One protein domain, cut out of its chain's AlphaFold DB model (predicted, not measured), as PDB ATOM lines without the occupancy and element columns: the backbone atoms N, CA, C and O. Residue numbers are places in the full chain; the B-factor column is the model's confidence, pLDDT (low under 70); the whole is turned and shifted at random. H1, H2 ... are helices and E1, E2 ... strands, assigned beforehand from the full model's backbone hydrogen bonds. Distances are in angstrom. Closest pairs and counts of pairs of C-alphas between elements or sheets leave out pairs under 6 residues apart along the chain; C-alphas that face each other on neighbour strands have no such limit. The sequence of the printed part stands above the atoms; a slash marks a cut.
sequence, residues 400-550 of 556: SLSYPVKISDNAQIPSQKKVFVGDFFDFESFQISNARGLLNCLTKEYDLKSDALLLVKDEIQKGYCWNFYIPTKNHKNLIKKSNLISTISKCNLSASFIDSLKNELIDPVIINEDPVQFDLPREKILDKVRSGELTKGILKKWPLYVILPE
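Overview. This is residues 400 to 550 of the 556 residues of an uncharacterized protein of Candidatus Lokiarchaeota archaeon (UniProt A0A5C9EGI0). What does the model look like? A strongly twisted sheet of five strands, E2, E7, E3, E4 and E5, has H1 and the helical hairpin of H2 and H3 beside it, while H4 and H5 form an arm that reaches away from the sheet along the longest axis. The short strands E1 and E6 pair as a second, small sheet near the foot of that arm. What is it made of? The printed part has 151 residues with five named helices and seven named strands, in the order E1 E2 H1 E3 E4 H2 H3 E5 E6 H4 H5 E7; the class is mixed, helices and strands, the large sheet is mixed and the small one antiparallel. How large is it? It is compact, with a radius of gyration of the C-alphas of 15.7 A and spans of 49 by 33 by 27 A.

Along the chain. Where are the large sheet's strands? E2 is residues 417 to 422, 16.7 A long, E7 544 to 549, 16.6 A, E3 453 to 457, 13.7 A, E4 466 to 471, 16.1 A, and E5 506 to 511, 15.6 A. C-alpha 417 is at (172.178, 5.420, 158.643) and C-alpha 549 at (174.947, 8.990, 158.344). Where are the others? H1 is residues 435 to 445, 15.8 A, H2 481 to 490, 14.6 A, H3 495 to 502, 10.6 A, H4 522 to 531, 14.3 A, H5 536 to 539, E1 405 to 407 and E6 516 to 518.

Arrangement. How do the strands pair? E7 is antiparallel to E2, N 418 to O 548 2.8 A, and parallel to E3, N 547 to O 455 2.8 A. E4 is antiparallel to E3 in a hairpin, N 456 to O 467 2.8 A, and parallel to E5, N 507 to O 466 2.7 A. E1 and E6 are antiparallel, N 517 to O 406 2.8 A. Where are the helices? H1 is on the large sheet at the sheet's level, height 1.3 A, and touches H2, closest C-alphas Leu 442 and Ile 488, 7.3 A, at a steep tilt of 62 degrees, opposite ways. H2 and H3, which only graze the sheet, touch as a helical hairpin, closest C-alphas Ser 489 and Ile 498, 5.9 A, and E4, H2 H3, E5 form a strand-helix-strand unit, two parallel neighbour strands with helices between, its crossover right-handed. H4 touches H5, closest C-alphas Val 529 and Lys 536, 5.8 A, and neither is on the large sheet. How are the helices' backbones? Every O i to N i+4 pair is within hydrogen-bond range in H2, H3 and H4, and 6 of 7 in H1; H5 is too short for such a pair.

Size, cuts and confidence. How far does it reach? The two C-alphas farthest apart, those of Asn 503 and Ser 531, are 49.9 A apart. Is it cut, and which link is long? The printed part has no cut, and the link from E2 to H1, 12 residues, is long. Where is confidence low? Residues 459 to 464 and 475 to 478 are under 70, and the mean pLDDT of the printed part is 85.5.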
ATOM      1  N   SER A 400     169.713   4.212 146.877       90.62
ATOM      2  CA  SER A 400     169.391   3.806 148.245       90.62
ATOM      3  C   SER A 400     168.746   2.418 148.272       90.62
ATOM      4  O   SER A 400     167.775   2.146 147.559       90.62
ATOM      5  N   LEU A 401     169.290   1.538 149.109       87.25
ATOM      6  CA  LEU A 401     168.769   0.199 149.339       87.25
ATOM      7  C   LEU A 401     167.525   0.273 150.227       87.25
ATOM      8  O   LEU A 401     167.580   0.858 151.306       87.25
ATOM      9  N   SER A 402     166.412  -0.323 149.790       80.19
ATOM     10  CA  SER A 402     165.147  -0.241 150.541       80.19
ATOM     11  C   SER A 402     164.775  -1.503 151.323       80.19
ATOM     12  O   SER A 402     163.865  -1.444 152.145       80.19
ATOM     13  N   TYR A 403     165.463  -2.625 151.099       78.38
ATOM     14  CA  TYR A 403     165.277  -3.838 151.897       78.38
ATOM     15  C   TYR A 403     166.332  -3.924 153.011       78.38
ATOM     16  O   TYR A 403     167.459  -3.452 152.821       78.38
ATOM     17  N   PRO A 404     165.984  -4.503 154.174       77.69
ATOM     18  CA  PRO A 404     166.895  -4.585 155.305       77.69
ATOM     19  C   PRO A 404     168.083  -5.505 155.002       77.69
ATOM     20  O   PRO A 404     167.951  -6.558 154.377       77.69
ATOM     21  N   VAL A 405     169.258  -5.076 155.457       86.06
ATOM     22  CA  VAL A 405     170.484  -5.876 155.488       86.06
ATOM     23  C   VAL A 405     171.125  -5.730 156.860       86.06
ATOM     24  O   VAL A 405     171.116  -4.643 157.449       86.06
ATOM     25  N   LYS A 406     171.710  -6.815 157.360       88.62
ATOM     26  CA  LYS A 406     172.536  -6.784 158.564       88.62
ATOM     27  C   LYS A 406     173.951  -6.414 158.168       88.62
ATOM     28  O   LYS A 406     174.512  -6.999 157.246       88.62
ATOM     29  N   ILE A 407     174.499  -5.423 158.854       90.06
ATOM     30  CA  ILE A 407     175.894  -5.025 158.703       90.06
ATOM     31  C   ILE A 407     176.666  -5.669 159.846       90.06
ATOM     32  O   ILE A 407     176.139  -5.740 160.951       90.06
ATOM     33  N   SER A 408     177.869  -6.148 159.553       87.75
ATOM     34  CA  SER A 408     178.804  -6.714 160.528       87.75
ATOM     35  C   SER A 408     178.928  -5.838 161.786       87.75
ATOM     36  O   SER A 408     179.129  -4.628 161.681       87.75
ATOM     37  N   ASP A 409     178.865  -6.462 162.967       85.38
ATOM     38  CA  ASP A 409     179.036  -5.774 164.256       85.38
ATOM     39  C   ASP A 409     180.476  -5.264 164.452       85.38
ATOM     40  O   ASP A 409     180.721  -4.336 165.220       85.38
ATOM     41  N   ASN A 410     181.444  -5.841 163.727       86.38
ATOM     42  CA  ASN A 410     182.829  -5.367 163.700       86.38
ATOM     43  C   ASN A 410     183.030  -4.127 162.812       86.38
ATOM     44  O   ASN A 410     184.126  -3.555 162.813       86.38
ATOM     45  N   ALA A 411     182.017  -3.714 162.043       86.06
ATOM     46  CA  ALA A 411     182.037  -2.452 161.323       86.06
ATOM     47  C   ALA A 411     181.510  -1.332 162.228       86.06
ATOM     48  O   ALA A 411     180.389  -1.382 162.730       86.06
ATOM     49  N   GLN A 412     182.312  -0.286 162.410       84.69
ATOM     50  CA  GLN A 412     181.877   0.915 163.115       84.69
ATOM     51  C   GLN A 412     180.915   1.668 162.205       84.69
ATOM     52  O   GLN A 412     181.324   2.243 161.198       84.69
ATOM     53  N   ILE A 413     179.628   1.613 162.533       86.44
ATOM     54  CA  ILE A 413     178.560   2.223 161.745       86.44
ATOM     55  C   ILE A 413     177.850   3.330 162.532       86.44
ATOM     56  O   ILE A 413     177.619   3.176 163.733       86.44
ATOM     57  N   PRO A 414     177.434   4.422 161.870       83.88
ATOM     58  CA  PRO A 414     176.581   5.431 162.487       83.88
ATOM     59  C   PRO A 414     175.261   4.834 163.001       83.88
ATOM     60  O   PRO A 414     174.678   3.942 162.374       83.88
ATOM     61  N   SER A 415     174.763   5.360 164.125       80.00
ATOM     62  CA  SER A 415     173.509   4.916 164.756       80.00
ATOM     63  C   SER A 415     172.274   5.216 163.898       80.00
ATOM     64  O   SER A 415     171.342   4.413 163.853       80.00
ATOM     65  N   GLN A 416     172.281   6.338 163.174       83.88
ATOM     66  CA  GLN A 416     171.303   6.664 162.136       83.88
ATOM     67  C   GLN A 416     171.977   6.599 160.773       83.88
ATOM     68  O   GLN A 416     172.961   7.300 160.535       83.88
ATOM     69  N   LYS A 417     171.465   5.757 159.873       87.81
ATOM     70  CA  LYS A 417     172.178   5.420 158.643       87.81
ATOM     71  C   LYS A 417     171.271   5.250 157.437       87.81
ATOM     72  O   LYS A 417     170.152   4.754 157.541       87.81
ATOM     73  N   LYS A 418     171.826   5.563 156.269       90.75
ATOM     74  CA  LYS A 418     171.299   5.180 154.958       90.75
ATOM     75  C   LYS A 418     172.287   4.262 154.262       90.75
ATOM     76  O   LYS A 418     173.486   4.529 154.248       90.75
ATOM     77  N   VAL A 419     171.761   3.190 153.680       91.94
ATOM     78  CA  VAL A 419     172.544   2.232 152.901       91.94
ATOM     79  C   VAL A 419     172.337   2.527 151.423       91.94
ATOM     80  O   VAL A 419     171.203   2.601 150.943       91.94
ATOM     81  N   PHE A 420     173.441   2.687 150.708       94.31
ATOM     82  CA  PHE A 420     173.489   2.826 149.262       94.31
ATOM     83  C   PHE A 420     174.234   1.643 148.661       94.31
ATOM     84  O   PHE A 420     175.136   1.079 149.278       94.31
ATOM     85  N   VAL A 421     173.858   1.269 147.448       93.62
ATOM     86  CA  VAL A 421     174.510   0.207 146.680       93.62
ATOM     87  C   VAL A 421     174.650   0.636 145.230       93.62
ATOM     88  O   VAL A 421     173.878   1.465 144.750       93.62
ATOM     89  N   GLY A 422     175.618   0.064 144.523       92.50
ATOM     90  CA  GLY A 422     175.868   0.375 143.122       92.50
ATOM     91  C   GLY A 422     177.210  -0.166 142.653       92.50
ATOM     92  O   GLY A 422     177.917  -0.846 143.399       92.50
ATOM     93  N   ASP A 423     177.545   0.135 141.405       92.31
ATOM     94  CA  ASP A 423     178.866  -0.118 140.834       92.31
ATOM     95  C   ASP A 423     179.663   1.201 140.686       92.31
ATOM     96  O   ASP A 423     180.892   1.166 140.709       92.31
ATOM     97  N   PHE A 424     178.974   2.348 140.597       93.12
ATOM     98  CA  PHE A 424     179.552   3.691 140.503       93.12
ATOM     99  C   PHE A 424     179.114   4.592 141.665       93.12
ATOM    100  O   PHE A 424     177.920   4.705 141.954       93.12
ATOM    101  N   PHE A 425     180.073   5.270 142.293       93.00
ATOM    102  CA  PHE A 425     179.833   6.253 143.349       93.00
ATOM    103  C   PHE A 425     180.668   7.504 143.101       93.00
ATOM    104  O   PHE A 425     181.874   7.399 142.890       93.00
ATOM    105  N   ASP A 426     180.031   8.667 143.182       90.31
ATOM    106  CA  ASP A 426     180.666   9.973 143.026       90.31
ATOM    107  C   ASP A 426     180.456  10.763 144.319       90.31
ATOM    108  O   ASP A 426     179.323  11.095 144.675       90.31
ATOM    109  N   PHE A 427     181.532  10.979 145.069       88.81
ATOM    110  CA  PHE A 427     181.532  11.771 146.295       88.81
ATOM    111  C   PHE A 427     182.295  13.072 146.052       88.81
ATOM    112  O   PHE A 427     183.134  13.146 145.160       88.81
ATOM    113  N   GLU A 428     182.066  14.083 146.894       84.44
ATOM    114  CA  GLU A 428     182.742  15.386 146.775       84.44
ATOM    115  C   GLU A 428     184.277  15.270 146.720       84.44
ATOM    116  O   GLU A 428     184.929  16.053 146.037       84.44
ATOM    117  N   SER A 429     184.852  14.292 147.426       86.06
ATOM    118  CA  SER A 429     186.301  14.118 147.567       86.06
ATOM    119  C   SER A 429     186.920  13.052 146.660       86.06
ATOM    120  O   SER A 429     188.123  13.089 146.419       86.06
ATOM    121  N   PHE A 430     186.145  12.068 146.198       91.31
ATOM    122  CA  PHE A 430     186.651  10.977 145.361       91.31
ATOM    123  C   PHE A 430     185.529  10.240 144.640       91.31
ATOM    124  O   PHE A 430     184.368  10.280 145.040       91.31
ATOM    125  N   GLN A 431     185.911   9.464 143.631       91.94
ATOM    126  CA  GLN A 431     184.997   8.650 142.844       91.94
ATOM    127  C   GLN A 431     185.397   7.173 142.851       91.94
ATOM    128  O   GLN A 431     186.548   6.827 142.593       91.94
ATOM    129  N   ILE A 432     184.440   6.270 143.043       92.50
ATOM    130  CA  ILE A 432     184.613   4.838 142.781       92.50
ATOM    131  C   ILE A 432     183.938   4.539 141.445       92.50
ATOM    132  O   ILE A 432     182.721   4.391 141.377       92.50
ATOM    133  N   SER A 433     184.736   4.459 140.380       89.38
ATOM    134  CA  SER A 433     184.232   4.342 139.008       89.38
ATOM    135  C   SER A 433     183.817   2.921 138.604       89.38
ATOM    136  O   SER A 433     183.086   2.771 137.631       89.38
ATOM    137  N   ASN A 434     184.275   1.879 139.313       89.25
ATOM    138  CA  ASN A 434     183.899   0.480 139.062       89.25
ATOM    139  C   ASN A 434     184.131  -0.417 140.297       89.25
ATOM    140  O   ASN A 434     185.150  -1.102 140.421       89.25
ATOM    141  N   ALA A 435     183.161  -0.456 141.211       93.38
ATOM    142  CA  ALA A 435     183.245  -1.249 142.438       93.38
ATOM    143  C   ALA A 435     183.346  -2.767 142.189       93.38
ATOM    144  O   ALA A 435     183.987  -3.488 142.954       93.38
ATOM    145  N   ARG A 436     182.751  -3.278 141.105       90.19
ATOM    146  CA  ARG A 436     182.859  -4.697 140.727       90.19
ATOM    147  C   ARG A 436     184.256  -5.052 140.240       90.19
ATOM    148  O   ARG A 436     184.768  -6.116 140.577       90.19
ATOM    149  N   GLY A 437     184.869  -4.162 139.461       88.62
ATOM    150  CA  GLY A 437     186.266  -4.263 139.050       88.62
ATOM    151  C   GLY A 437     187.202  -4.286 140.257       88.62
ATOM    152  O   GLY A 437     188.076  -5.149 140.319       88.62
ATOM    153  N   LEU A 438     186.953  -3.419 141.247       91.69
ATOM    154  CA  LEU A 438     187.672  -3.413 142.524       91.69
ATOM    155  C   LEU A 438     187.544  -4.749 143.268       91.69
ATOM    156  O   LEU A 438     188.557  -5.350 143.615       91.69
ATOM    157  N   LEU A 439     186.318  -5.244 143.464       91.94
ATOM    158  CA  LEU A 439     186.077  -6.533 144.118       91.94
ATOM    159  C   LEU A 439     186.812  -7.671 143.396       91.94
ATOM    160  O   LEU A 439     187.571  -8.397 144.025       91.94
ATOM    161  N   ASN A 440     186.651  -7.782 142.074       88.56
ATOM    162  CA  ASN A 440     187.306  -8.821 141.276       88.56
ATOM    163  C   ASN A 440     188.840  -8.743 141.348       88.56
ATOM    164  O   ASN A 440     189.503  -9.776 141.338       88.56
ATOM    165  N   CYS A 441     189.404  -7.532 141.380       89.19
ATOM    166  CA  CYS A 441     190.837  -7.309 141.551       89.19
ATOM    167  C   CYS A 441     191.308  -7.837 142.915       89.19
ATOM    168  O   CYS A 441     192.260  -8.609 142.981       89.19
ATOM    169  N   LEU A 442     190.582  -7.507 143.987       90.31
ATOM    170  CA  LEU A 442     190.889  -7.978 145.337       90.31
ATOM    171  C   LEU A 442     190.739  -9.497 145.479       90.31
ATOM    172  O   LEU A 442     191.584 -10.112 146.115       90.31
ATOM    173  N   THR A 443     189.733 -10.120 144.858       88.62
ATOM    174  CA  THR A 443     189.537 -11.582 144.892       88.62
ATOM    175  C   THR A 443     190.684 -12.364 144.243       88.62
ATOM    176  O   THR A 443     190.910 -13.517 144.596       88.62
ATOM    177  N   LYS A 444     191.417 -11.769 143.291       86.25
ATOM    178  CA  LYS A 444     192.586 -12.422 142.675       86.25
ATOM    179  C   LYS A 444     193.783 -12.494 143.620       86.25
ATOM    180  O   LYS A 444     194.549 -13.447 143.554       86.25
ATOM    181  N   GLU A 445     193.931 -11.489 144.475       86.94
ATOM    182  CA  GLU A 445     195.089 -11.329 145.361       86.94
ATOM    183  C   GLU A 445     194.803 -11.823 146.787       86.94
ATOM    184  O   GLU A 445     195.714 -12.194 147.527       86.94
ATOM    185  N   TYR A 446     193.529 -11.844 147.185       86.19
ATOM    186  CA  TYR A 446     193.083 -12.189 148.529       86.19
ATOM    187  C   TYR A 446     191.923 -13.185 148.498       86.19
ATOM    188  O   TYR A 446     190.962 -13.033 147.746       86.19
ATOM    189  N   ASP A 447     191.968 -14.165 149.402       86.25
ATOM    190  CA  ASP A 447     190.851 -15.078 149.632       86.25
ATOM    191  C   ASP A 447     189.752 -14.373 150.445       86.25
ATOM    192  O   ASP A 447     189.812 -14.283 151.679       86.25
ATOM    193  N   LEU A 448     188.773 -13.803 149.742       87.50
ATOM    194  CA  LEU A 448     187.675 -13.061 150.355       87.50
ATOM    195  C   LEU A 448     186.614 -14.007 150.946       87.50
ATOM    196  O   LEU A 448     186.313 -15.068 150.397       87.50
ATOM    197  N   LYS A 449     186.014 -13.616 152.077       84.75
ATOM    198  CA  LYS A 449     184.847 -14.309 152.658       84.75
ATOM    199  C   LYS A 449     183.548 -14.004 151.922       84.75
ATOM    200  O   LYS A 449     182.656 -14.845 151.922       84.75
ATOM    201  N   SER A 450     183.479 -12.835 151.289       83.62
ATOM    202  CA  SER A 450     182.260 -12.295 150.704       83.62
ATOM    203  C   SER A 450     182.471 -11.744 149.303       83.62
ATOM    204  O   SER A 450     183.533 -11.212 148.989       83.62
ATOM    205  N   ASP A 451     181.394 -11.749 148.518       85.38
ATOM    206  CA  ASP A 451     181.289 -11.053 147.226       85.38
ATOM    207  C   ASP A 451     180.822  -9.590 147.394       85.38
ATOM    208  O   ASP A 451     180.152  -9.034 146.521       85.38
ATOM    209  N   ALA A 452     181.082  -8.990 148.555       91.62
ATOM    210  CA  ALA A 452     180.631  -7.653 148.915       91.62
ATOM    211  C   ALA A 452     181.701  -6.924 149.728       91.62
ATOM    212  O   ALA A 452     182.271  -7.473 150.668       91.62
ATOM    213  N   LEU A 453     181.926  -5.665 149.373       94.88
ATOM    214  CA  LEU A 453     182.752  -4.712 150.101       94.88
ATOM    215  C   LEU A 453     181.847  -3.730 150.848       94.88
ATOM    216  O   LEU A 453     180.689  -3.526 150.466       94.88
ATOM    217  N   LEU A 454     182.377  -3.098 151.891       95.94
ATOM    218  CA  LEU A 454     181.641  -2.117 152.682       95.94
ATOM    219  C   LEU A 454     182.470  -0.847 152.862       95.94
ATOM    220  O   LEU A 454     183.615  -0.902 153.289       95.94
ATOM    221  N   LEU A 455     181.874   0.302 152.565       95.81
ATOM    222  CA  LEU A 455     182.458   1.617 152.798       95.81
ATOM    223  C   LEU A 455     181.560   2.387 153.766       95.81
ATOM    224  O   LEU A 455     180.357   2.504 153.540       95.81
ATOM    225  N   VAL A 456     182.125   2.914 154.845       94.25
ATOM    226  CA  VAL A 456     181.378   3.643 155.873       94.25
ATOM    227  C   VAL A 456     181.969   5.029 156.037       94.25
ATOM    228  O   VAL A 456     183.175   5.168 156.223       94.25
ATOM    229  N   LYS A 457     181.123   6.058 155.979       90.62
ATOM    230  CA  LYS A 457     181.524   7.414 156.352       90.62
ATOM    231  C   LYS A 457     181.487   7.537 157.875       90.62
ATOM    232  O   LYS A 457     180.409   7.398 158.455       90.62
ATOM    233  N   ASP A 458     182.636   7.779 158.500       80.88
ATOM    234  CA  ASP A 458     182.736   7.979 159.946       80.88
ATOM    235  C   ASP A 458     182.447   9.450 160.309       80.88
ATOM    236  O   ASP A 458     182.940  10.378 159.663       80.88
ATOM    237  N   GLU A 459     181.617   9.665 161.332       66.88
ATOM    238  CA  GLU A 459     181.292  10.990 161.885       66.88
ATOM    239  C   GLU A 459     182.188  11.378 163.072       66.88
ATOM    240  O   GLU A 459     182.191  12.537 163.486       66.88
ATOM    241  N   ILE A 460     182.931  10.428 163.651       56.50
ATOM    242  CA  ILE A 460     183.565  10.585 164.968       56.50
ATOM    243  C   ILE A 460     184.836  11.452 164.904       56.50
ATOM    244  O   ILE A 460     185.213  12.080 165.896       56.50
ATOM    245  N   GLN A 461     185.485  11.560 163.743       53.16
ATOM    246  CA  GLN A 461     186.688  12.377 163.573       53.16
ATOM    247  C   GLN A 461     186.349  13.757 162.991       53.16
ATOM    248  O   GLN A 461     185.649  13.868 161.988       53.16
ATOM    249  N   LYS A 462     186.884  14.830 163.603       46.72
ATOM    250  CA  LYS A 462     186.749  16.248 163.183       46.72
ATOM    251  C   LYS A 462     187.486  16.580 161.861       46.72
ATOM    252  O   LYS A 462     188.086  17.640 161.717       46.72
ATOM    253  N   GLY A 463     187.420  15.668 160.904       52.94
ATOM    254  CA  GLY A 463     187.977  15.699 159.559       52.94
ATOM    255  C   GLY A 463     187.636  14.351 158.929       52.94
ATOM    256  O   GLY A 463     188.237  13.351 159.294       52.94
ATOM    257  N   TYR A 464     186.588  14.310 158.104       58.62
ATOM    258  CA  TYR A 464     185.910  13.094 157.631       58.62
ATOM    259  C   TYR A 464     186.870  11.985 157.169       58.62
ATOM    260  O   TYR A 464     187.501  12.137 156.130       58.62
ATOM    261  N   CYS A 465     186.914  10.857 157.880       80.19
ATOM    262  CA  CYS A 465     187.608   9.649 157.437       80.19
ATOM    263  C   CYS A 465     186.580   8.594 157.002       80.19
ATOM    264  O   CYS A 465     185.508   8.450 157.598       80.19
ATOM    265  N   TRP A 466     186.869   7.880 155.921       92.00
ATOM    266  CA  TRP A 466     186.043   6.788 155.419       92.00
ATOM    267  C   TRP A 466     186.673   5.449 155.775       92.00
ATOM    268  O   TRP A 466     187.813   5.204 155.413       92.00
ATOM    269  N   ASN A 467     185.919   4.534 156.375       93.12
ATOM    270  CA  ASN A 467     186.394   3.180 156.644       93.12
ATOM    271  C   ASN A 467     185.994   2.244 155.499       93.12
ATOM    272  O   ASN A 467     184.806   2.057 155.222       93.12
ATOM    273  N   PHE A 468     186.976   1.637 154.834       94.31
ATOM    274  CA  PHE A 468     186.777   0.692 153.739       94.31
ATOM    275  C   PHE A 468     187.050  -0.744 154.199       94.31
ATOM    276  O   PHE A 468     188.187  -1.206 154.244       94.31
ATOM    277  N   TYR A 469     185.983  -1.452 154.555       93.56
ATOM    278  CA  TYR A 469     186.021  -2.797 155.110       93.56
ATOM    279  C   TYR A 469     186.161  -3.869 154.023       93.56
ATOM    280  O   TYR A 469     185.320  -3.984 153.123       93.56
ATOM    281  N   ILE A 470     187.199  -4.698 154.148       92.62
ATOM    282  CA  ILE A 470     187.537  -5.772 153.208       92.62
ATOM    283  C   ILE A 470     187.482  -7.125 153.936       92.62
ATOM    284  O   ILE A 470     188.248  -7.343 154.883       92.62
ATOM    285  N   PRO A 471     186.585  -8.042 153.523       92.00
ATOM    286  CA  PRO A 471     186.348  -9.283 154.250       92.00
ATOM    287  C   PRO A 471     187.262 -10.416 153.790       92.00
ATOM    288  O   PRO A 471     187.000 -11.062 152.778       92.00
ATOM    289  N   THR A 472     188.321 -10.710 154.542       87.06
ATOM    290  CA  THR A 472     189.301 -11.757 154.203       87.06
ATOM    291  C   THR A 472     189.106 -13.025 155.036       87.06
ATOM    292  O   THR A 472     188.761 -12.957 156.215       87.06
ATOM    293  N   LYS A 473     189.389 -14.208 154.470       83.06
ATOM    294  CA  LYS A 473     189.452 -15.468 155.241       83.06
ATOM    295  C   LYS A 473     190.674 -15.547 156.153       83.06
ATOM    296  O   LYS A 473     190.604 -16.184 157.201       83.06
ATOM    297  N   ASN A 474     191.755 -14.862 155.785       71.06
ATOM    298  CA  ASN A 474     192.994 -14.811 156.555       71.06
ATOM    299  C   ASN A 474     192.837 -13.984 157.844       71.06
ATOM    300  O   ASN A 474     192.065 -13.025 157.897       71.06
ATOM    301  N   HIS A 475     193.594 -14.338 158.887       62.03
ATOM    302  CA  HIS A 475     193.620 -13.579 160.139       62.03
ATOM    303  C   HIS A 475     194.161 -12.154 159.914       62.03
ATOM    304  O   HIS A 475     195.153 -11.977 159.202       62.03
ATOM    305  N   LYS A 476     193.549 -11.157 160.581       57.62
ATOM    306  CA  LYS A 476     193.877  -9.712 160.503       57.62
ATOM    307  C   LYS A 476     195.384  -9.400 160.571       57.62
ATOM    308  O   LYS A 476     195.830  -8.429 159.977       57.62
ATOM    309  N   ASN A 477     196.169 -10.237 161.251       57.03
ATOM    310  CA  ASN A 477     197.583  -9.986 161.546       57.03
ATOM    311  C   ASN A 477     198.550 -10.305 160.386       57.03
ATOM    312  O   ASN A 477     199.735 -10.005 160.500       57.03
ATOM    313  N   LEU A 478     198.083 -10.913 159.287       64.44
ATOM    314  CA  LEU A 478     198.954 -11.353 158.183       64.44
ATOM    315  C   LEU A 478     199.043 -10.363 157.010       64.44
ATOM    316  O   LEU A 478     199.991 -10.428 156.231       64.44
ATOM    317  N   ILE A 479     198.092  -9.436 156.873       77.50
ATOM    318  CA  ILE A 479     198.044  -8.500 155.741       77.50
ATOM    319  C   ILE A 479     198.346  -7.090 156.254       77.50
ATOM    320  O   ILE A 479     197.537  -6.470 156.940       77.50
ATOM    321  N   LYS A 480     199.524  -6.561 155.904       81.75
ATOM    322  CA  LYS A 480     199.892  -5.171 156.213       81.75
ATOM    323  C   LYS A 480     199.049  -4.197 155.382       81.75
ATOM    324  O   LYS A 480     198.925  -4.378 154.170       81.75
ATOM    325  N   LYS A 481     198.566  -3.114 156.005       82.81
ATOM    326  CA  LYS A 481     197.814  -2.020 155.353       82.81
ATOM    327  C   LYS A 481     198.510  -1.481 154.092       82.81
ATOM    328  O   LYS A 481     197.867  -1.293 153.065       82.81
ATOM    329  N   SER A 482     199.834  -1.323 154.129       85.44
ATOM    330  CA  SER A 482     200.641  -0.883 152.981       85.44
ATOM    331  C   SER A 482     200.530  -1.810 151.765       85.44
ATOM    332  O   SER A 482     200.464  -1.343 150.630       85.44
ATOM    333  N   ASN A 483     200.480  -3.127 151.991       87.75
ATOM    334  CA  ASN A 483     200.353  -4.108 150.914       87.75
ATOM    335  C   ASN A 483     198.970  -4.013 150.276       87.75
ATOM    336  O   ASN A 483     198.853  -4.079 149.060       87.75
ATOM    337  N   LEU A 484     197.942  -3.796 151.094       87.62
ATOM    338  CA  LEU A 484     196.575  -3.648 150.622       87.62
ATOM    339  C   LEU A 484     196.394  -2.391 149.764       87.62
ATOM    340  O   LEU A 484     195.840  -2.479 148.673       87.62
ATOM    341  N   ILE A 485     196.927  -1.246 150.202       89.94
ATOM    342  CA  ILE A 485     196.914  -0.006 149.407       89.94
ATOM    343  C   ILE A 485     197.677  -0.201 148.092       89.94
ATOM    344  O   ILE A 485     197.198   0.224 147.042       89.94
ATOM    345  N   SER A 486     198.833  -0.876 148.122       89.75
ATOM    346  CA  SER A 486     199.606  -1.203 146.914       89.75
ATOM    347  C   SER A 486     198.800  -2.064 145.938       89.75
ATOM    348  O   SER A 486     198.760  -1.764 144.746       89.75
ATOM    349  N   THR A 487     198.093  -3.082 146.432       89.44
ATOM    350  CA  THR A 487     197.208  -3.918 145.613       89.44
ATOM    351  C   THR A 487     196.051  -3.117 145.024       89.44
ATOM    352  O   THR A 487     195.841  -3.161 143.815       89.44
ATOM    353  N   ILE A 488     195.340  -2.332 145.841       90.56
ATOM    354  CA  ILE A 488     194.226  -1.491 145.373       90.56
ATOM    355  C   ILE A 488     194.710  -0.489 144.317       90.56
ATOM    356  O   ILE A 488     194.031  -0.278 143.317       90.56
ATOM    357  N   SER A 489     195.912   0.068 144.486       89.69
ATOM    358  CA  SER A 489     196.516   1.011 143.533       89.69
ATOM    359  C   SER A 489     196.847   0.384 142.173       89.69
ATOM    360  O   SER A 489     197.011   1.113 141.201       89.69
ATOM    361  N   LYS A 490     196.965  -0.949 142.088       89.06
ATOM    362  CA  LYS A 490     197.148  -1.680 140.819       89.06
ATOM    363  C   LYS A 490     195.821  -1.997 140.129       89.06
ATOM    364  O   LYS A 490     195.822  -2.404 138.969       89.06
ATOM    365  N   CYS A 491     194.696  -1.854 140.824       87.88
ATOM    366  CA  CYS A 491     193.384  -2.032 140.225       87.88
ATOM    367  C   CYS A 491     193.057  -0.830 139.323       87.88
ATOM    368  O   CYS A 491     193.442   0.301 139.611       87.88
ATOM    369  N   ASN A 492     192.311  -1.060 138.240       83.31
ATOM    370  CA  ASN A 492     191.870   0.005 137.336       83.31
ATOM    371  C   ASN A 492     190.760   0.853 137.995       83.31
ATOM    372  O   ASN A 492     189.576   0.540 137.861       83.31
ATOM    373  N   LEU A 493     191.156   1.872 138.762       84.62
ATOM    374  CA  LEU A 493     190.289   2.751 139.557       84.62
ATOM    375  C   LEU A 493     190.544   4.221 139.219       84.62
ATOM    376  O   LEU A 493     191.540   4.562 138.584       84.62
ATOM    377  N   SER A 494     189.659   5.109 139.680       86.31
ATOM    378  CA  SER A 494     189.883   6.549 139.543       86.31
ATOM    379  C   SER A 494     191.117   6.991 140.348       86.31
ATOM    380  O   SER A 494     191.345   6.520 141.467       86.31
ATOM    381  N   ALA A 495     191.880   7.943 139.802       90.12
ATOM    382  CA  ALA A 495     193.027   8.533 140.497       90.12
ATOM    383  C   ALA A 495     192.614   9.122 141.858       90.12
ATOM    384  O   ALA A 495     193.250   8.841 142.868       90.12
ATOM    385  N   SER A 496     191.466   9.811 141.903       91.12
ATOM    386  CA  SER A 496     190.930  10.422 143.129       91.12
ATOM    387  C   SER A 496     190.724   9.432 144.286       91.12
ATOM    388  O   SER A 496     190.953   9.779 145.445       91.12
ATOM    389  N   PHE A 497     190.333   8.184 143.999       92.56
ATOM    390  CA  PHE A 497     190.160   7.154 145.027       92.56
ATOM    391  C   PHE A 497     191.502   6.637 145.548       92.56
ATOM    392  O   PHE A 497     191.676   6.474 146.755       92.56
ATOM    393  N   ILE A 498     192.468   6.421 144.650       92.50
ATOM    394  CA  ILE A 498     193.826   6.000 145.017       92.50
ATOM    395  C   ILE A 498     194.506   7.082 145.863       92.50
ATOM    396  O   ILE A 498     195.110   6.771 146.890       92.50
ATOM    397  N   ASP A 499     194.375   8.346 145.471       93.06
ATOM    398  CA  ASP A 499     194.933   9.475 146.213       93.06
ATOM    399  C   ASP A 499     194.274   9.610 147.588       93.06
ATOM    400  O   ASP A 499     194.963   9.824 148.584       93.06
ATOM    401  N   SER A 500     192.963   9.377 147.683       92.31
ATOM    402  CA  SER A 500     192.246   9.368 148.965       92.31
ATOM    403  C   SER A 500     192.700   8.247 149.908       92.31
ATOM    404  O   SER A 500     192.740   8.454 151.118       92.31
ATOM    405  N   LEU A 501     193.090   7.080 149.384       91.19
ATOM    406  CA  LEU A 501     193.694   6.005 150.187       91.19
ATOM    407  C   LEU A 501     195.107   6.365 150.664       91.19
ATOM    408  O   LEU A 501     195.467   6.080 151.804       91.19
ATOM    409  N   LYS A 502     195.922   6.980 149.797       89.56
ATOM    410  CA  LYS A 502     197.302   7.378 150.125       89.56
ATOM    411  C   LYS A 502     197.360   8.535 151.120       89.56
ATOM    412  O   LYS A 502     198.244   8.547 151.967       89.56
ATOM    413  N   ASN A 503     196.413   9.466 151.026       88.88
ATOM    414  CA  ASN A 503     196.294  10.629 151.906       88.88
ATOM    415  C   ASN A 503     195.467  10.341 153.171       88.88
ATOM    416  O   ASN A 503     195.065  11.276 153.856       88.88
ATOM    417  N   GLU A 504     195.181   9.065 153.455       87.75
ATOM    418  CA  GLU A 504     194.469   8.607 154.655       87.75
ATOM    419  C   GLU A 504     193.054   9.189 154.834       87.75
ATOM    420  O   GLU A 504     192.485   9.125 155.919       87.75
ATOM    421  N   LEU A 505     192.442   9.695 153.757       90.25
ATOM    422  CA  LEU A 505     191.023  10.058 153.743       90.25
ATOM    423  C   LEU A 505     190.133   8.807 153.779       90.25
ATOM    424  O   LEU A 505     189.013   8.842 154.288       90.25
ATOM    425  N   ILE A 506     190.628   7.708 153.206       92.19
ATOM    426  CA  ILE A 506     189.999   6.390 153.250       92.19
ATOM    427  C   ILE A 506     190.942   5.433 153.981       92.19
ATOM    428  O   ILE A 506     192.044   5.157 153.504       92.19
ATOM    429  N   ASP A 507     190.500   4.893 155.112       90.94
ATOM    430  CA  ASP A 507     191.198   3.869 155.874       90.94
ATOM    431  C   ASP A 507     190.719   2.458 155.483       90.94
ATOM    432  O   ASP A 507     189.575   2.087 155.760       90.94
ATOM    433  N   PRO A 508     191.550   1.633 154.826       91.25
ATOM    434  CA  PRO A 508     191.217   0.239 154.570       91.25
ATOM    435  C   PRO A 508     191.308  -0.612 155.848       91.25
ATOM    436  O   PRO A 508     192.379  -0.783 156.434       91.25
ATOM    437  N   VAL A 509     190.190  -1.236 156.223       90.19
ATOM    438  CA  VAL A 509     190.040  -2.062 157.427       90.19
ATOM    439  C   VAL A 509     189.794  -3.521 157.041       90.19
ATOM    440  O   VAL A 509     188.855  -3.846 156.321       90.19
ATOM    441  N   ILE A 510     190.611  -4.440 157.552       89.56
ATOM    442  CA  ILE A 510     190.425  -5.877 157.304       89.56
ATOM    443  C   ILE A 510     189.486  -6.460 158.356       89.56
ATOM    444  O   ILE A 510     189.705  -6.287 159.557       89.56
ATOM    445  N   ILE A 511     188.479  -7.210 157.913       89.25
ATOM    446  CA  ILE A 511     187.585  -7.989 158.778       89.25
ATOM    447  C   ILE A 511     187.579  -9.455 158.351       89.25
ATOM    448  O   ILE A 511     187.849  -9.782 157.200       89.25
ATOM    449  N   ASN A 512     187.280 -10.351 159.285       87.25
ATOM    450  CA  ASN A 512     187.276 -11.799 159.073       87.25
ATOM    451  C   ASN A 512     185.855 -12.381 159.058       87.25
ATOM    452  O   ASN A 512     185.648 -13.535 159.439       87.25
ATOM    453  N   GLU A 513     184.881 -11.607 158.593       87.81
ATOM    454  CA  GLU A 513     183.478 -12.000 158.463       87.81
ATOM    455  C   GLU A 513     182.817 -11.325 157.258       87.81
ATOM    456  O   GLU A 513     183.402 -10.433 156.646       87.81
ATOM    457  N   ASP A 514     181.607 -11.768 156.912       88.75
ATOM    458  CA  ASP A 514     180.808 -11.117 155.876       88.75
ATOM    459  C   ASP A 514     180.382  -9.716 156.347       88.75
ATOM    460  O   ASP A 514     179.714  -9.609 157.378       88.75
ATOM    461  N   PRO A 515     180.701  -8.645 155.597       90.44
ATOM    462  CA  PRO A 515     180.396  -7.282 156.018       90.44
ATOM    463  C   PRO A 515     178.898  -6.988 155.937       90.44
ATOM    464  O   PRO A 515     178.406  -6.094 156.624       90.44
ATOM    465  N   VAL A 516     178.181  -7.717 155.075       89.00
ATOM    466  CA  VAL A 516     176.757  -7.537 154.806       89.00
ATOM    467  C   VAL A 516     176.085  -8.898 154.661       89.00
ATOM    468  O   VAL A 516     176.479  -9.711 153.824       89.00
ATOM    469  N   GLN A 517     175.038  -9.124 155.445       85.44
ATOM    470  CA  GLN A 517     174.261 -10.359 155.463       85.44
ATOM    471  C   GLN A 517     172.784 -10.072 155.173       85.44
ATOM    472  O   GLN A 517     172.229  -9.056 155.597       85.44
ATOM    473  N   PHE A 518     172.140 -10.980 154.439       77.94
ATOM    474  CA  PHE A 518     170.690 -10.946 154.230       77.94
ATOM    475  C   PHE A 518     169.984 -11.587 155.424       77.94
ATOM    476  O   PHE A 518     170.477 -12.569 155.978       77.94
ATOM    477  N   ASP A 519     168.801 -11.083 155.770       78.31
ATOM    478  CA  ASP A 519     168.018 -11.593 156.904       78.31
ATOM    479  C   ASP A 519     167.531 -13.036 156.719       78.31
ATOM    480  O   ASP A 519     167.290 -13.744 157.698       78.31
ATOM    481  N   LEU A 520     167.379 -13.481 155.469       79.00
ATOM    482  CA  LEU A 520     166.895 -14.814 155.121       79.00
ATOM    483  C   LEU A 520     167.935 -15.599 154.307       79.00
ATOM    484  O   LEU A 520     168.627 -15.018 153.465       79.00
ATOM    485  N   PRO A 521     168.002 -16.935 154.473       82.88
ATOM    486  CA  PRO A 521     168.773 -17.800 153.587       82.88
ATOM    487  C   PRO A 521     168.338 -17.652 152.125       82.88
ATOM    488  O   PRO A 521     167.149 -17.515 151.825       82.88
ATOM    489  N   ARG A 522     169.299 -17.754 151.200       80.88
ATOM    490  CA  ARG A 522     169.078 -17.553 149.757       80.88
ATOM    491  C   ARG A 522     167.980 -18.448 149.177       80.88
ATOM    492  O   ARG A 522     167.229 -17.980 148.332       80.88
ATOM    493  N   GLU A 523     167.881 -19.698 149.620       83.38
ATOM    494  CA  GLU A 523     166.864 -20.652 149.149       83.38
ATOM    495  C   GLU A 523     165.445 -20.167 149.462       83.38
ATOM    496  O   GLU A 523     164.621 -20.064 148.559       83.38
ATOM    497  N   LYS A 524     165.199 -19.717 150.700       85.75
ATOM    498  CA  LYS A 524     163.901 -19.145 151.091       85.75
ATOM    499  C   LYS A 524     163.566 -17.885 150.294       85.75
ATOM    500  O   LYS A 524     162.418 -17.682 149.919       85.75
ATOM    501  N   ILE A 525     164.561 -17.035 150.026       83.75
ATOM    502  CA  ILE A 525     164.368 -15.843 149.189       83.75
ATOM    503  C   ILE A 525     164.000 -16.253 147.755       83.75
ATOM    504  O   ILE A 525     163.090 -15.671 147.171       83.75
ATOM    505  N   LEU A 526     164.674 -17.257 147.185       82.94
ATOM    506  CA  LEU A 526     164.393 -17.752 145.834       82.94
ATOM    507  C   LEU A 526     162.964 -18.281 145.697       82.94
ATOM    508  O   LEU A 526     162.308 -17.966 144.704       82.94
ATOM    509  N   ASP A 527     162.481 -19.041 146.676       83.62
ATOM    510  CA  ASP A 527     161.118 -19.578 146.650       83.62
ATOM    511  C   ASP A 527     160.078 -18.462 146.723       83.62
ATOM    512  O   ASP A 527     159.155 -18.441 145.911       83.62
ATOM    513  N   LYS A 528     160.299 -17.460 147.581       85.94
ATOM    514  CA  LYS A 528     159.449 -16.265 147.658       85.94
ATOM    515  C   LYS A 528     159.459 -15.416 146.387       85.94
ATOM    516  O   LYS A 528     158.452 -14.822 146.016       85.94
ATOM    517  N   VAL A 529     160.587 -15.337 145.683       84.12
ATOM    518  CA  VAL A 529     160.636 -14.667 144.373       84.12
ATOM    519  C   VAL A 529     159.839 -15.452 143.331       84.12
ATOM    520  O   VAL A 529     159.144 -14.863 142.509       84.12
ATOM    521  N   ARG A 530     159.910 -16.785 143.354       80.50
ATOM    522  CA  ARG A 530     159.166 -17.643 142.418       80.50
ATOM    523  C   ARG A 530     157.663 -17.624 142.677       80.50
ATOM    524  O   ARG A 530     156.904 -17.567 141.713       80.50
ATOM    525  N   SER A 531     157.242 -17.646 143.942       82.75
ATOM    526  CA  SER A 531     155.826 -17.574 144.323       82.75
ATOM    527  C   SER A 531     155.197 -16.216 144.016       82.75
ATOM    528  O   SER A 531     153.973 -16.117 143.961       82.75
ATOM    529  N   GLY A 532     156.019 -15.191 143.763       77.19
ATOM    530  CA  GLY A 532     155.543 -13.826 143.628       77.19
ATOM    531  C   GLY A 532     155.167 -13.245 144.990       77.19
ATOM    532  O   GLY A 532     154.123 -12.625 145.115       77.19
ATOM    533  N   GLU A 533     156.019 -13.425 146.000       81.56
ATOM    534  CA  GLU A 533     155.990 -12.673 147.264       81.56
ATOM    535  C   GLU A 533     157.071 -11.581 147.317       81.56
ATOM    536  O   GLU A 533     156.891 -10.564 147.981       81.56
ATOM    537  N   LEU A 534     158.208 -11.783 146.633       83.12
ATOM    538  CA  LEU A 534     159.341 -10.849 146.594       83.12
ATOM    539  C   LEU A 534     159.766 -10.530 145.156       83.12
ATOM    540  O   LEU A 534     159.611 -11.348 144.249       83.12
ATOM    541  N   THR A 535     160.380  -9.363 144.936       81.44
ATOM    542  CA  THR A 535     160.945  -9.028 143.614       81.44
ATOM    543  C   THR A 535     162.252  -9.785 143.343       81.44
ATOM    544  O   THR A 535     163.008 -10.092 144.264       81.44
ATOM    545  N   LYS A 536     162.592 -10.024 142.068       78.50
ATOM    546  CA  LYS A 536     163.874 -10.647 141.666       78.50
ATOM    547  C   LYS A 536     165.104  -9.853 142.133       78.50
ATOM    548  O   LYS A 536     166.174 -10.437 142.312       78.50
ATOM    549  N   GLY A 537     164.965  -8.544 142.341       78.50
ATOM    550  CA  GLY A 537     166.038  -7.625 142.706       78.50
ATOM    551  C   GLY A 537     166.749  -7.981 144.008       78.50
ATOM    552  O   GLY A 537     167.969  -7.851 144.085       78.50
ATOM    553  N   ILE A 538     166.019  -8.519 144.990       81.75
ATOM    554  CA  ILE A 538     166.567  -8.914 146.298       81.75
ATOM    555  C   ILE A 538     167.627 -10.029 146.196       81.75
ATOM    556  O   ILE A 538     168.458 -10.196 147.084       81.75
ATOM    557  N   LEU A 539     167.635 -10.800 145.100       78.94
ATOM    558  CA  LEU A 539     168.605 -11.877 144.875       78.94
ATOM    559  C   LEU A 539     169.994 -11.361 144.480       78.94
ATOM    560  O   LEU A 539     170.955 -12.147 144.465       78.94
ATOM    561  N   LYS A 540     170.094 -10.076 144.117       81.62
ATOM    562  CA  LYS A 540     171.330  -9.439 143.676       81.62
ATOM    563  C   LYS A 540     172.175  -9.049 144.888       81.62
ATOM    564  O   LYS A 540     171.789  -8.208 145.690       81.62
ATOM    565  N   LYS A 541     173.374  -9.630 144.974       83.38
ATOM    566  CA  LYS A 541     174.448  -9.096 145.817       83.38
ATOM    567  C   LYS A 541     175.149  -7.963 145.071       83.38
ATOM    568  O   LYS A 541     175.481  -8.108 143.888       83.38
ATOM    569  N   TRP A 542     175.349  -6.843 145.753       90.38
ATOM    570  CA  TRP A 542     176.088  -5.699 145.228       90.38
ATOM    571  C   TRP A 542     177.564  -5.790 145.617       90.38
ATOM    572  O   TRP A 542     177.856  -6.242 146.723       90.38
ATOM    573  N   PRO A 543     178.491  -5.379 144.732       92.31
ATOM    574  CA  PRO A 543     179.921  -5.466 145.012       92.31
ATOM    575  C   PRO A 543     180.359  -4.472 146.091       92.31
ATOM    576  O   PRO A 543     181.378  -4.695 146.735       92.31
ATOM    577  N   LEU A 544     179.597  -3.393 146.294       95.25
ATOM    578  CA  LEU A 544     179.864  -2.378 147.298       95.25
ATOM    579  C   LEU A 544     178.564  -1.887 147.937       95.25
ATOM    580  O   LEU A 544     177.609  -1.521 147.245       95.25
ATOM    581  N   TYR A 545     178.576  -1.863 149.264       95.75
ATOM    582  CA  TYR A 545     177.589  -1.201 150.105       95.75
ATOM    583  C   TYR A 545     178.244   0.029 150.725       95.75
ATOM    584  O   TYR A 545     179.359  -0.052 151.237       95.75
ATOM    585  N   VAL A 546     177.554   1.163 150.686       96.00
ATOM    586  CA  VAL A 546     178.019   2.425 151.266       96.00
ATOM    587  C   VAL A 546     177.060   2.854 152.362       96.00
ATOM    588  O   VAL A 546     175.854   2.952 152.135       96.00
ATOM    589  N   ILE A 547     177.594   3.120 153.550       94.00
ATOM    590  CA  ILE A 547     176.833   3.594 154.702       94.00
ATOM    591  C   ILE A 547     177.150   5.062 154.924       94.00
ATOM    592  O   ILE A 547     178.294   5.430 155.194       94.00
ATOM    593  N   LEU A 548     176.111   5.888 154.826       91.12
ATOM    594  CA  LEU A 548     176.173   7.309 155.135       91.12
ATOM    595  C   LEU A 548     175.337   7.602 156.382       91.12
ATOM    596  O   LEU A 548     174.259   7.012 156.531       91.12
ATOM    597  N   PRO A 549     175.777   8.523 157.249       86.81
ATOM    598  CA  PRO A 549     174.947   8.990 158.344       86.81
ATOM    599  C   PRO A 549     173.697   9.704 157.821       86.81
ATOM    600  O   PRO A 549     173.716  10.390 156.793       86.81
ATOM    601  N   GLU A 550     172.577   9.534 158.519       82.31
ATOM    602  CA  GLU A 550     171.350  10.240 158.173       82.31
ATOM    603  C   GLU A 550     171.377  11.664 158.740       82.31
ATOM    604  O   GLU A 550     171.174  11.887 159.930       82.31
TER     605      GLU A 550